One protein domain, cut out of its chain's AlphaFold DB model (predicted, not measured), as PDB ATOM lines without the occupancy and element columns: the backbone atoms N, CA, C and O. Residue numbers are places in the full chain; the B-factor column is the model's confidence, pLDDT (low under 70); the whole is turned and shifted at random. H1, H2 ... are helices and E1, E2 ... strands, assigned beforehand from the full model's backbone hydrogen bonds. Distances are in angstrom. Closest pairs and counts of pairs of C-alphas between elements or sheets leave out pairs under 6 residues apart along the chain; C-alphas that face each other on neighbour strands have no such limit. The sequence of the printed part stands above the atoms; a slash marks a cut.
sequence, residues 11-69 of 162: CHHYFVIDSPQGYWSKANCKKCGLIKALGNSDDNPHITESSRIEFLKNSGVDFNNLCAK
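AT A GLANCE: This is residues 11 to 69 of the 162 residues of an uncharacterized protein of Candidatus Pacearchaeota archaeon (UniProt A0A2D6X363). A small, strongly twisted three-stranded sheet has one helix, H1, packed slantwise over one face, making two layers. The printed part has 59 residues, in the order E1, E2, E3, H1; the sheet, E1 - E2 - E3, is antiparallel. Under half of the residues are in named elements, and the class is mixed. The whole is compact, with a radius of gyration of the C-alphas of 10.9 A and spans of 28 by 20 by 19 A.

HOW THE PARTS SIT: E1, residues 14 to 18, E2, residues 24 to 29, and E3, residues 35 to 39, form a meander, each strand the antiparallel neighbour of the one before. N 17 and O 26 are 2.7 A apart; N 27 and O 36, 2.8 A. H1, residues 49 to 58, is on the sheet at a height of 9.0 A, over E3 and, only just, E2, with 3 C-alphas falling on E2. The closest C-alphas of E3 and H1, Ala 37 and Arg 52, are 6.0 A apart. In H1 every O i to N i+4 pair is within hydrogen-bond range.

IN THESE COORDINATES: E1 begins at C-alpha 14 (-5.480, -54.637, -150.651). E2 measures 15.5 A, H1 14.6 A, E3 13.3 A and E1 11.7 A from first to last C-alpha. H1 ends at C-alpha 58 (-24.045, -51.820, -156.516).

THE WHOLE: The C-alphas farthest apart, Gln 21 and Lys 69, are 30.7 A apart. The printed part has no cut and no long link. Confidence is under 70 in 24 residues, among them 41 to 47 and 62 to 69.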
ATOM      1  N   CYS A  11      -1.305 -60.117-156.259       54.78
ATOM      2  CA  CYS A  11      -1.126 -58.888-155.508       54.78
ATOM      3  C   CYS A  11      -2.035 -58.999-154.285       54.78
ATOM      4  O   CYS A  11      -3.243 -59.089-154.475       54.78
ATOM      5  N   HIS A  12      -1.465 -59.024-153.077       59.94
ATOM      6  CA  HIS A  12      -2.190 -59.082-151.797       59.94
ATOM      7  C   HIS A  12      -2.242 -57.715-151.086       59.94
ATOM      8  O   HIS A  12      -2.657 -57.622-149.939       59.94
ATOM      9  N   HIS A  13      -1.846 -56.634-151.767       71.94
ATOM     10  CA  HIS A  13      -1.758 -55.279-151.203       71.94
ATOM     11  C   HIS A  13      -3.105 -54.550-151.205       71.94
ATOM     12  O   HIS A  13      -3.201 -53.418-151.688       71.94
ATOM     13  N   TYR A  14      -4.153 -55.225-150.746       73.62
ATOM     14  CA  TYR A  14      -5.480 -54.637-150.651       73.62
ATOM     15  C   TYR A  14      -5.655 -53.966-149.295       73.62
ATOM     16  O   TYR A  14      -5.274 -54.524-148.272       73.62
ATOM     17  N   PHE A  15      -6.271 -52.793-149.290       77.88
ATOM     18  CA  PHE A  15      -6.827 -52.197-148.083       77.88
ATOM     19  C   PHE A  15      -8.323 -52.004-148.282       77.88
ATOM     20  O   PHE A  15      -8.765 -51.616-149.366       77.88
ATOM     21  N   VAL A  16      -9.101 -52.327-147.253       77.62
ATOM     22  CA  VAL A  16     -10.557 -52.194-147.285       77.62
ATOM     23  C   VAL A  16     -10.903 -50.705-147.305       77.62
ATOM     24  O   VAL A  16     -10.468 -49.945-146.449       77.62
ATOM     25  N   ILE A  17     -11.637 -50.296-148.336       80.25
ATOM     26  CA  ILE A  17     -12.175 -48.945-148.516       80.25
ATOM     27  C   ILE A  17     -13.526 -48.836-147.808       80.25
ATOM     28  O   ILE A  17     -13.885 -47.777-147.313       80.25
ATOM     29  N   ASP A  18     -14.304 -49.918-147.840       79.00
ATOM     30  CA  ASP A  18     -15.702 -49.931-147.428       79.00
ATOM     31  C   ASP A  18     -16.119 -51.370-147.093       79.00
ATOM     32  O   ASP A  18     -15.846 -52.289-147.872       79.00
ATOM     33  N   SER A  19     -16.742 -51.568-145.932       71.31
ATOM     34  CA  SER A  19     -17.216 -52.870-145.448       71.31
ATOM     35  C   SER A  19     -18.660 -52.723-144.977       71.31
ATOM     36  O   SER A  19     -18.915 -52.529-143.784       71.31
ATOM     37  N   PRO A  20     -19.627 -52.736-145.905       65.19
ATOM     38  CA  PRO A  20     -21.023 -52.764-145.508       65.19
ATOM     39  C   PRO A  20     -21.309 -54.077-144.769       65.19
ATOM     40  O   PRO A  20     -20.688 -55.104-145.050       65.19
ATOM     41  N   GLN A  21     -22.263 -54.057-143.834       60.69
ATOM     42  CA  GLN A  21     -22.732 -55.270-143.157       60.69
ATOM     43  C   GLN A  21     -23.180 -56.293-144.221       60.69
ATOM     44  O   GLN A  21     -24.191 -56.093-144.893       60.69
ATOM     45  N   GLY A  22     -22.388 -57.347-144.448       68.69
ATOM     46  CA  GLY A  22     -22.603 -58.279-145.556       68.69
ATOM     47  C   GLY A  22     -21.401 -59.172-145.882       68.69
ATOM     48  O   GLY A  22     -20.433 -59.262-145.129       68.69
ATOM     49  N   TYR A  23     -21.479 -59.859-147.026       74.12
ATOM     50  CA  TYR A  23     -20.525 -60.902-147.435       74.12
ATOM     51  C   TYR A  23     -19.251 -60.381-148.121       74.12
ATOM     52  O   TYR A  23     -18.284 -61.132-148.256       74.12
ATOM     53  N   TRP A  24     -19.245 -59.117-148.558       80.31
ATOM     54  CA  TRP A  24     -18.178 -58.528-149.365       80.31
ATOM     55  C   TRP A  24     -17.704 -57.190-148.797       80.31
ATOM     56  O   TRP A  24     -18.509 -56.311-148.504       80.31
ATOM     57  N   SER A  25     -16.387 -57.018-148.739       83.12
ATOM     58  CA  SER A  25     -15.714 -55.740-148.507       83.12
ATOM     59  C   SER A  25     -15.136 -55.200-149.809       83.12
ATOM     60  O   SER A  25     -14.484 -55.927-150.560       83.12
ATOM     61  N   LYS A  26     -15.311 -53.909-150.082       83.12
ATOM     62  CA  LYS A  26     -14.665 -53.218-151.202       83.12
ATOM     63  C   LYS A  26     -13.255 -52.831-150.781       83.12
ATOM     64  O   LYS A  26     -13.076 -52.124-149.796       83.12
ATOM     65  N   ALA A  27     -12.251 -53.249-151.536       80.75
ATOM     66  CA  ALA A  27     -10.850 -52.999-151.244       80.75
ATOM     67  C   ALA A  27     -10.123 -52.393-152.448       80.75
ATOM     68  O   ALA A  27     -10.443 -52.715-153.590       80.75
ATOM     69  N   ASN A  28      -9.131 -51.537-152.204       80.44
ATOM     70  CA  ASN A  28      -8.255 -50.999-153.242       80.44
ATOM     71  C   ASN A  28      -6.864 -51.613-153.118       80.44
ATOM     72  O   ASN A  28      -6.309 -51.722-152.027       80.44
ATOM     73  N   CYS A  29      -6.277 -51.980-154.245       75.88
ATOM     74  CA  CYS A  29      -4.887 -52.374-154.331       75.88
ATOM     75  C   CYS A  29      -3.970 -51.144-154.314       75.88
ATOM     76  O   CYS A  29      -3.863 -50.444-155.317       75.88
ATOM     77  N   LYS A  30      -3.202 -50.923-153.242       70.88
ATOM     78  CA  LYS A  30      -2.295 -49.759-153.134       70.88
ATOM     79  C   LYS A  30      -1.243 -49.694-154.252       70.88
ATOM     80  O   LYS A  30      -0.829 -48.615-154.653       70.88
ATOM     81  N   LYS A  31      -0.820 -50.854-154.766       70.81
ATOM     82  CA  LYS A  31       0.200 -50.965-155.824       70.81
ATOM     83  C   LYS A  31      -0.365 -50.810-157.236       70.81
ATOM     84  O   LYS A  31       0.351 -50.398-158.138       70.81
ATOM     85  N   CYS A  32      -1.612 -51.219-157.443       66.44
ATOM     86  CA  CYS A  32      -2.178 -51.398-158.776       66.44
ATOM     87  C   CYS A  32      -3.453 -50.588-159.032       66.44
ATOM     88  O   CYS A  32      -3.964 -50.629-160.144       66.44
ATOM     89  N   GLY A  33      -3.969 -49.873-158.028       67.31
ATOM     90  CA  GLY A  33      -5.180 -49.049-158.116       67.31
ATOM     91  C   GLY A  33      -6.470 -49.832-158.374       67.31
ATOM     92  O   GLY A  33      -7.523 -49.232-158.569       67.31
ATOM     93  N   LEU A  34      -6.395 -51.166-158.417       71.50
ATOM     94  CA  LEU A  34      -7.529 -52.029-158.723       71.50
ATOM     95  C   LEU A  34      -8.472 -52.120-157.531       71.50
ATOM     96  O   LEU A  34      -8.057 -52.489-156.428       71.50
ATOM     97  N   ILE A  35      -9.751 -51.875-157.797       73.44
ATOM     98  CA  ILE A  35     -10.818 -52.109-156.832       73.44
ATOM     99  C   ILE A  35     -11.237 -53.579-156.921       73.44
ATOM    100  O   ILE A  35     -11.547 -54.095-157.996       73.44
ATOM    101  N   LYS A  36     -11.237 -54.268-155.782       79.31
ATOM    102  CA  LYS A  36     -11.588 -55.682-155.647       79.31
ATOM    103  C   LYS A  36     -12.585 -55.855-154.510       79.31
ATOM    104  O   LYS A  36     -12.521 -55.142-153.519       79.31
ATOM    105  N   ALA A  37     -13.478 -56.825-154.639       79.44
ATOM    106  CA  ALA A  37     -14.289 -57.286-153.523       79.44
ATOM    107  C   ALA A  37     -13.590 -58.460-152.826       79.44
ATOM    108  O   ALA A  37     -13.188 -59.421-153.492       79.44
ATOM    109  N   LEU A  38     -13.401 -58.340-151.514       80.00
ATOM    110  CA  LEU A  38     -12.842 -59.361-150.631       80.00
ATOM    111  C   LEU A  38     -13.989 -60.015-149.863       80.00
ATOM    112  O   LEU A  38     -14.853 -59.309-149.349       80.00
ATOM    113  N   GLY A  39     -14.018 -61.345-149.837       75.19
ATOM    114  CA  GLY A  39     -14.991 -62.082-149.038       75.19
ATOM    115  C   GLY A  39     -14.694 -61.879-147.558       75.19
ATOM    116  O   GLY A  39     -13.534 -61.922-147.157       75.19
ATOM    117  N   ASN A  40     -15.725 -61.642-146.752       71.81
ATOM    118  CA  ASN A  40     -15.558 -61.444-145.310       71.81
ATOM    119  C   ASN A  40     -15.396 -62.773-144.532       71.81
ATOM    120  O   ASN A  40     -15.137 -62.745-143.335       71.81
ATOM    121  N   SER A  41     -15.548 -63.928-145.191       66.81
ATOM    122  CA  SER A  41     -15.353 -65.272-144.626       66.81
ATOM    123  C   SER A  41     -15.035 -66.256-145.752       66.81
ATOM    124  O   SER A  41     -15.720 -66.228-146.763       66.81
ATOM    125  N   ASP A  42     -14.040 -67.129-145.606       57.34
ATOM    126  CA  ASP A  42     -13.678 -68.079-146.672       57.34
ATOM    127  C   ASP A  42     -14.690 -69.238-146.837       57.34
ATOM    128  O   ASP A  42     -14.735 -69.861-147.896       57.34
ATOM    129  N   ASP A  43     -15.574 -69.462-145.855       57.94
ATOM    130  CA  ASP A  43     -16.496 -70.611-145.805       57.94
ATOM    131  C   ASP A  43     -17.947 -70.286-146.208       57.94
ATOM    132  O   ASP A  43     -18.858 -71.097-146.024       57.94
ATOM    133  N   ASN A  44     -18.216 -69.095-146.756       59.94
ATOM    134  CA  ASN A  44     -19.591 -68.708-147.064       59.94
ATOM    135  C   ASN A  44     -20.022 -69.142-148.484       59.94
ATOM    136  O   ASN A  44     -19.489 -68.620-149.468       59.94
ATOM    137  N   PRO A  45     -21.058 -69.994-148.638       59.75
ATOM    138  CA  PRO A  45     -21.526 -70.461-149.949       59.75
ATOM    139  C   PRO A  45     -22.080 -69.338-150.843       59.75
ATOM    140  O   PRO A  45     -22.224 -69.517-152.054       59.75
ATOM    141  N   HIS A  46     -22.376 -68.162-150.282       60.94
ATOM    142  CA  HIS A  46     -22.806 -66.985-151.035       60.94
ATOM    143  C   HIS A  46     -21.647 -66.194-151.657       60.94
ATOM    144  O   HIS A  46     -21.900 -65.295-152.467       60.94
ATOM    145  N   ILE A  47     -20.388 -66.525-151.347       67.56
ATOM    146  CA  ILE A  47     -19.190 -65.925-151.950       67.56
ATOM    147  C   ILE A  47     -18.919 -66.636-153.272       67.56
ATOM    148  O   ILE A  47     -18.079 -67.518-153.417       67.56
ATOM    149  N   THR A  48     -19.698 -66.238-154.272       71.44
ATOM    150  CA  THR A  48     -19.523 -66.666-155.655       71.44
ATOM    151  C   THR A  48     -18.949 -65.518-156.467       71.44
ATOM    152  O   THR A  48     -19.157 -64.343-156.168       71.44
ATOM    153  N   GLU A  49     -18.289 -65.839-157.574       66.69
ATOM    154  CA  GLU A  49     -17.794 -64.817-158.501       66.69
ATOM    155  C   GLU A  49     -18.926 -63.912-159.034       66.69
ATOM    156  O   GLU A  49     -18.720 -62.729-159.298       66.69
ATOM    157  N   SER A  50     -20.148 -64.450-159.133       67.50
ATOM    158  CA  SER A  50     -21.330 -63.685-159.543       67.50
ATOM    159  C   SER A  50     -21.759 -62.655-158.494       67.50
ATOM    160  O   SER A  50     -22.000 -61.500-158.851       67.50
ATOM    161  N   SER A  51     -21.815 -63.039-157.213       74.25
ATOM    162  CA  SER A  51     -22.178 -62.117-156.127       74.25
ATOM    163  C   SER A  51     -21.085 -61.075-155.872       74.25
ATOM    164  O   SER A  51     -21.398 -59.921-155.581       74.25
ATOM    165  N   ARG A  52     -19.809 -61.438-156.091       75.81
ATOM    166  CA  ARG A  52     -18.655 -60.523-156.054       75.81
ATOM    167  C   ARG A  52     -18.859 -59.316-156.962       75.81
ATOM    168  O   ARG A  52     -18.616 -58.174-156.583       75.81
ATOM    169  N   ILE A  53     -19.285 -59.583-158.189       72.06
ATOM    170  CA  ILE A  53     -19.449 -58.570-159.231       72.06
ATOM    171  C   ILE A  53     -20.724 -57.754-159.020       72.06
ATOM    172  O   ILE A  53     -20.712 -56.546-159.248       72.06
ATOM    173  N   GLU A  54     -21.809 -58.381-158.566       76.06
ATOM    174  CA  GLU A  54     -23.046 -57.675-158.220       76.06
ATOM    175  C   GLU A  54     -22.818 -56.655-157.100       76.06
ATOM    176  O   GLU A  54     -23.211 -55.495-157.230       76.06
ATOM    177  N   PHE A  55     -22.073 -57.041-156.062       81.81
ATOM    178  CA  PHE A  55     -21.640 -56.132-155.007       81.81
ATOM    179  C   PHE A  55     -20.832 -54.940-155.549       81.81
ATOM    180  O   PHE A  55     -21.119 -53.787-155.219       81.81
ATOM    181  N   LEU A  56     -19.847 -55.196-156.416       77.69
ATOM    182  CA  LEU A  56     -19.014 -54.142-157.006       77.69
ATOM    183  C   LEU A  56     -19.829 -53.176-157.877       77.69
ATOM    184  O   LEU A  56     -19.603 -51.967-157.827       77.69
ATOM    185  N   LYS A  57     -20.814 -53.697-158.616       74.06
ATOM    186  CA  LYS A  57     -21.751 -52.895-159.409       74.06
ATOM    187  C   LYS A  57     -22.621 -52.005-158.519       74.06
ATOM    188  O   LYS A  57     -22.728 -50.811-158.784       74.06
ATOM    189  N   ASN A  58     -23.207 -52.567-157.462       79.88
ATOM    190  CA  ASN A  58     -24.045 -51.820-156.516       79.88
ATOM    191  C   ASN A  58     -23.239 -50.767-155.741       79.88
ATOM    192  O   ASN A  58     -23.774 -49.730-155.371       79.88
ATOM    193  N   SER A  59     -21.935 -50.994-155.572       75.88
ATOM    194  CA  SER A  59     -21.001 -50.049-154.951       75.88
ATOM    195  C   SER A  59     -20.559 -48.903-155.877       75.88
ATOM    196  O   SER A  59     -19.645 -48.157-155.520       75.88
ATOM    197  N   GLY A  60     -21.140 -48.781-157.078       76.00
ATOM    198  CA  GLY A  60     -20.831 -47.711-158.033       76.00
ATOM    199  C   GLY A  60     -19.461 -47.834-158.703       76.00
ATOM    200  O   GLY A  60     -18.964 -46.861-159.270       76.00
ATOM    201  N   VAL A  61     -18.819 -49.005-158.638       72.25
ATOM    202  CA  VAL A  61     -17.507 -49.205-159.257       72.25
ATOM    203  C   VAL A  61     -17.683 -49.423-160.756       72.25
ATOM    204  O   VAL A  61     -18.326 -50.386-161.175       72.25
ATOM    205  N   ASP A  62     -17.081 -48.550-161.571       65.94
ATOM    206  CA  ASP A  62     -17.047 -48.750-163.020       65.94
ATOM    207  C   ASP A  62     -16.354 -50.081-163.329       65.94
ATOM    208  O   ASP A  62     -15.225 -50.347-162.907       65.94
ATOM    209  N   PHE A  63     -17.041 -50.913-164.107       62.16
ATOM    210  CA  PHE A  63     -16.581 -52.217-164.552       62.16
ATOM    211  C   PHE A  63     -15.205 -52.158-165.238       62.16
ATOM    212  O   PHE A  63     -14.422 -53.106-165.164       62.16
ATOM    213  N   ASN A  64     -14.874 -51.023-165.860       56.97
ATOM    214  CA  ASN A  64     -13.557 -50.763-166.443       56.97
ATOM    215  C   ASN A  64     -12.409 -50.833-165.427       56.97
ATOM    216  O   ASN A  64     -11.303 -51.232-165.790       56.97
ATOM    217  N   ASN A  65     -12.686 -50.504-164.164       59.47
ATOM    218  CA  ASN A  65     -11.721 -50.484-163.064       59.47
ATOM    219  C   ASN A  65     -11.700 -51.799-162.266       59.47
ATOM    220  O   ASN A  65     -10.873 -51.966-161.370       59.47
ATOM    221  N   LEU A  66     -12.584 -52.747-162.603       58.84
ATOM    222  CA  LEU A  66     -12.685 -54.052-161.944       58.84
ATOM    223  C   LEU A  66     -11.738 -55.105-162.517       58.84
ATOM    224  O   LEU A  66     -11.590 -56.175-161.925       58.84
ATOM    225  N   CYS A  67     -11.137 -54.868-163.688       56.06
ATOM    226  CA  CYS A  67     -10.458 -55.925-164.432       56.06
ATOM    227  C   CYS A  67      -9.181 -55.443-165.119       56.06
ATOM    228  O   CYS A  67      -9.215 -54.625-166.038       56.06
ATOM    229  N   ALA A  68      -8.053 -56.053-164.748       53.00
ATOM    230  CA  ALA A  68      -6.854 -56.021-165.575       53.00
ATOM    231  C   ALA A  68      -7.200 -56.567-166.972       53.00
ATOM    232  O   ALA A  68      -7.927 -57.558-167.089       53.00
ATOM    233  N   LYS A  69      -6.676 -55.930-168.030       51.19
ATOM    234  CA  LYS A  69      -6.958 -56.239-169.449       51.19
ATOM    235  C   LYS A  69      -6.759 -57.719-169.824       51.19
ATOM    236  O   LYS A  69      -7.283 -58.148-170.855       51.19
TER     237      LYS A  69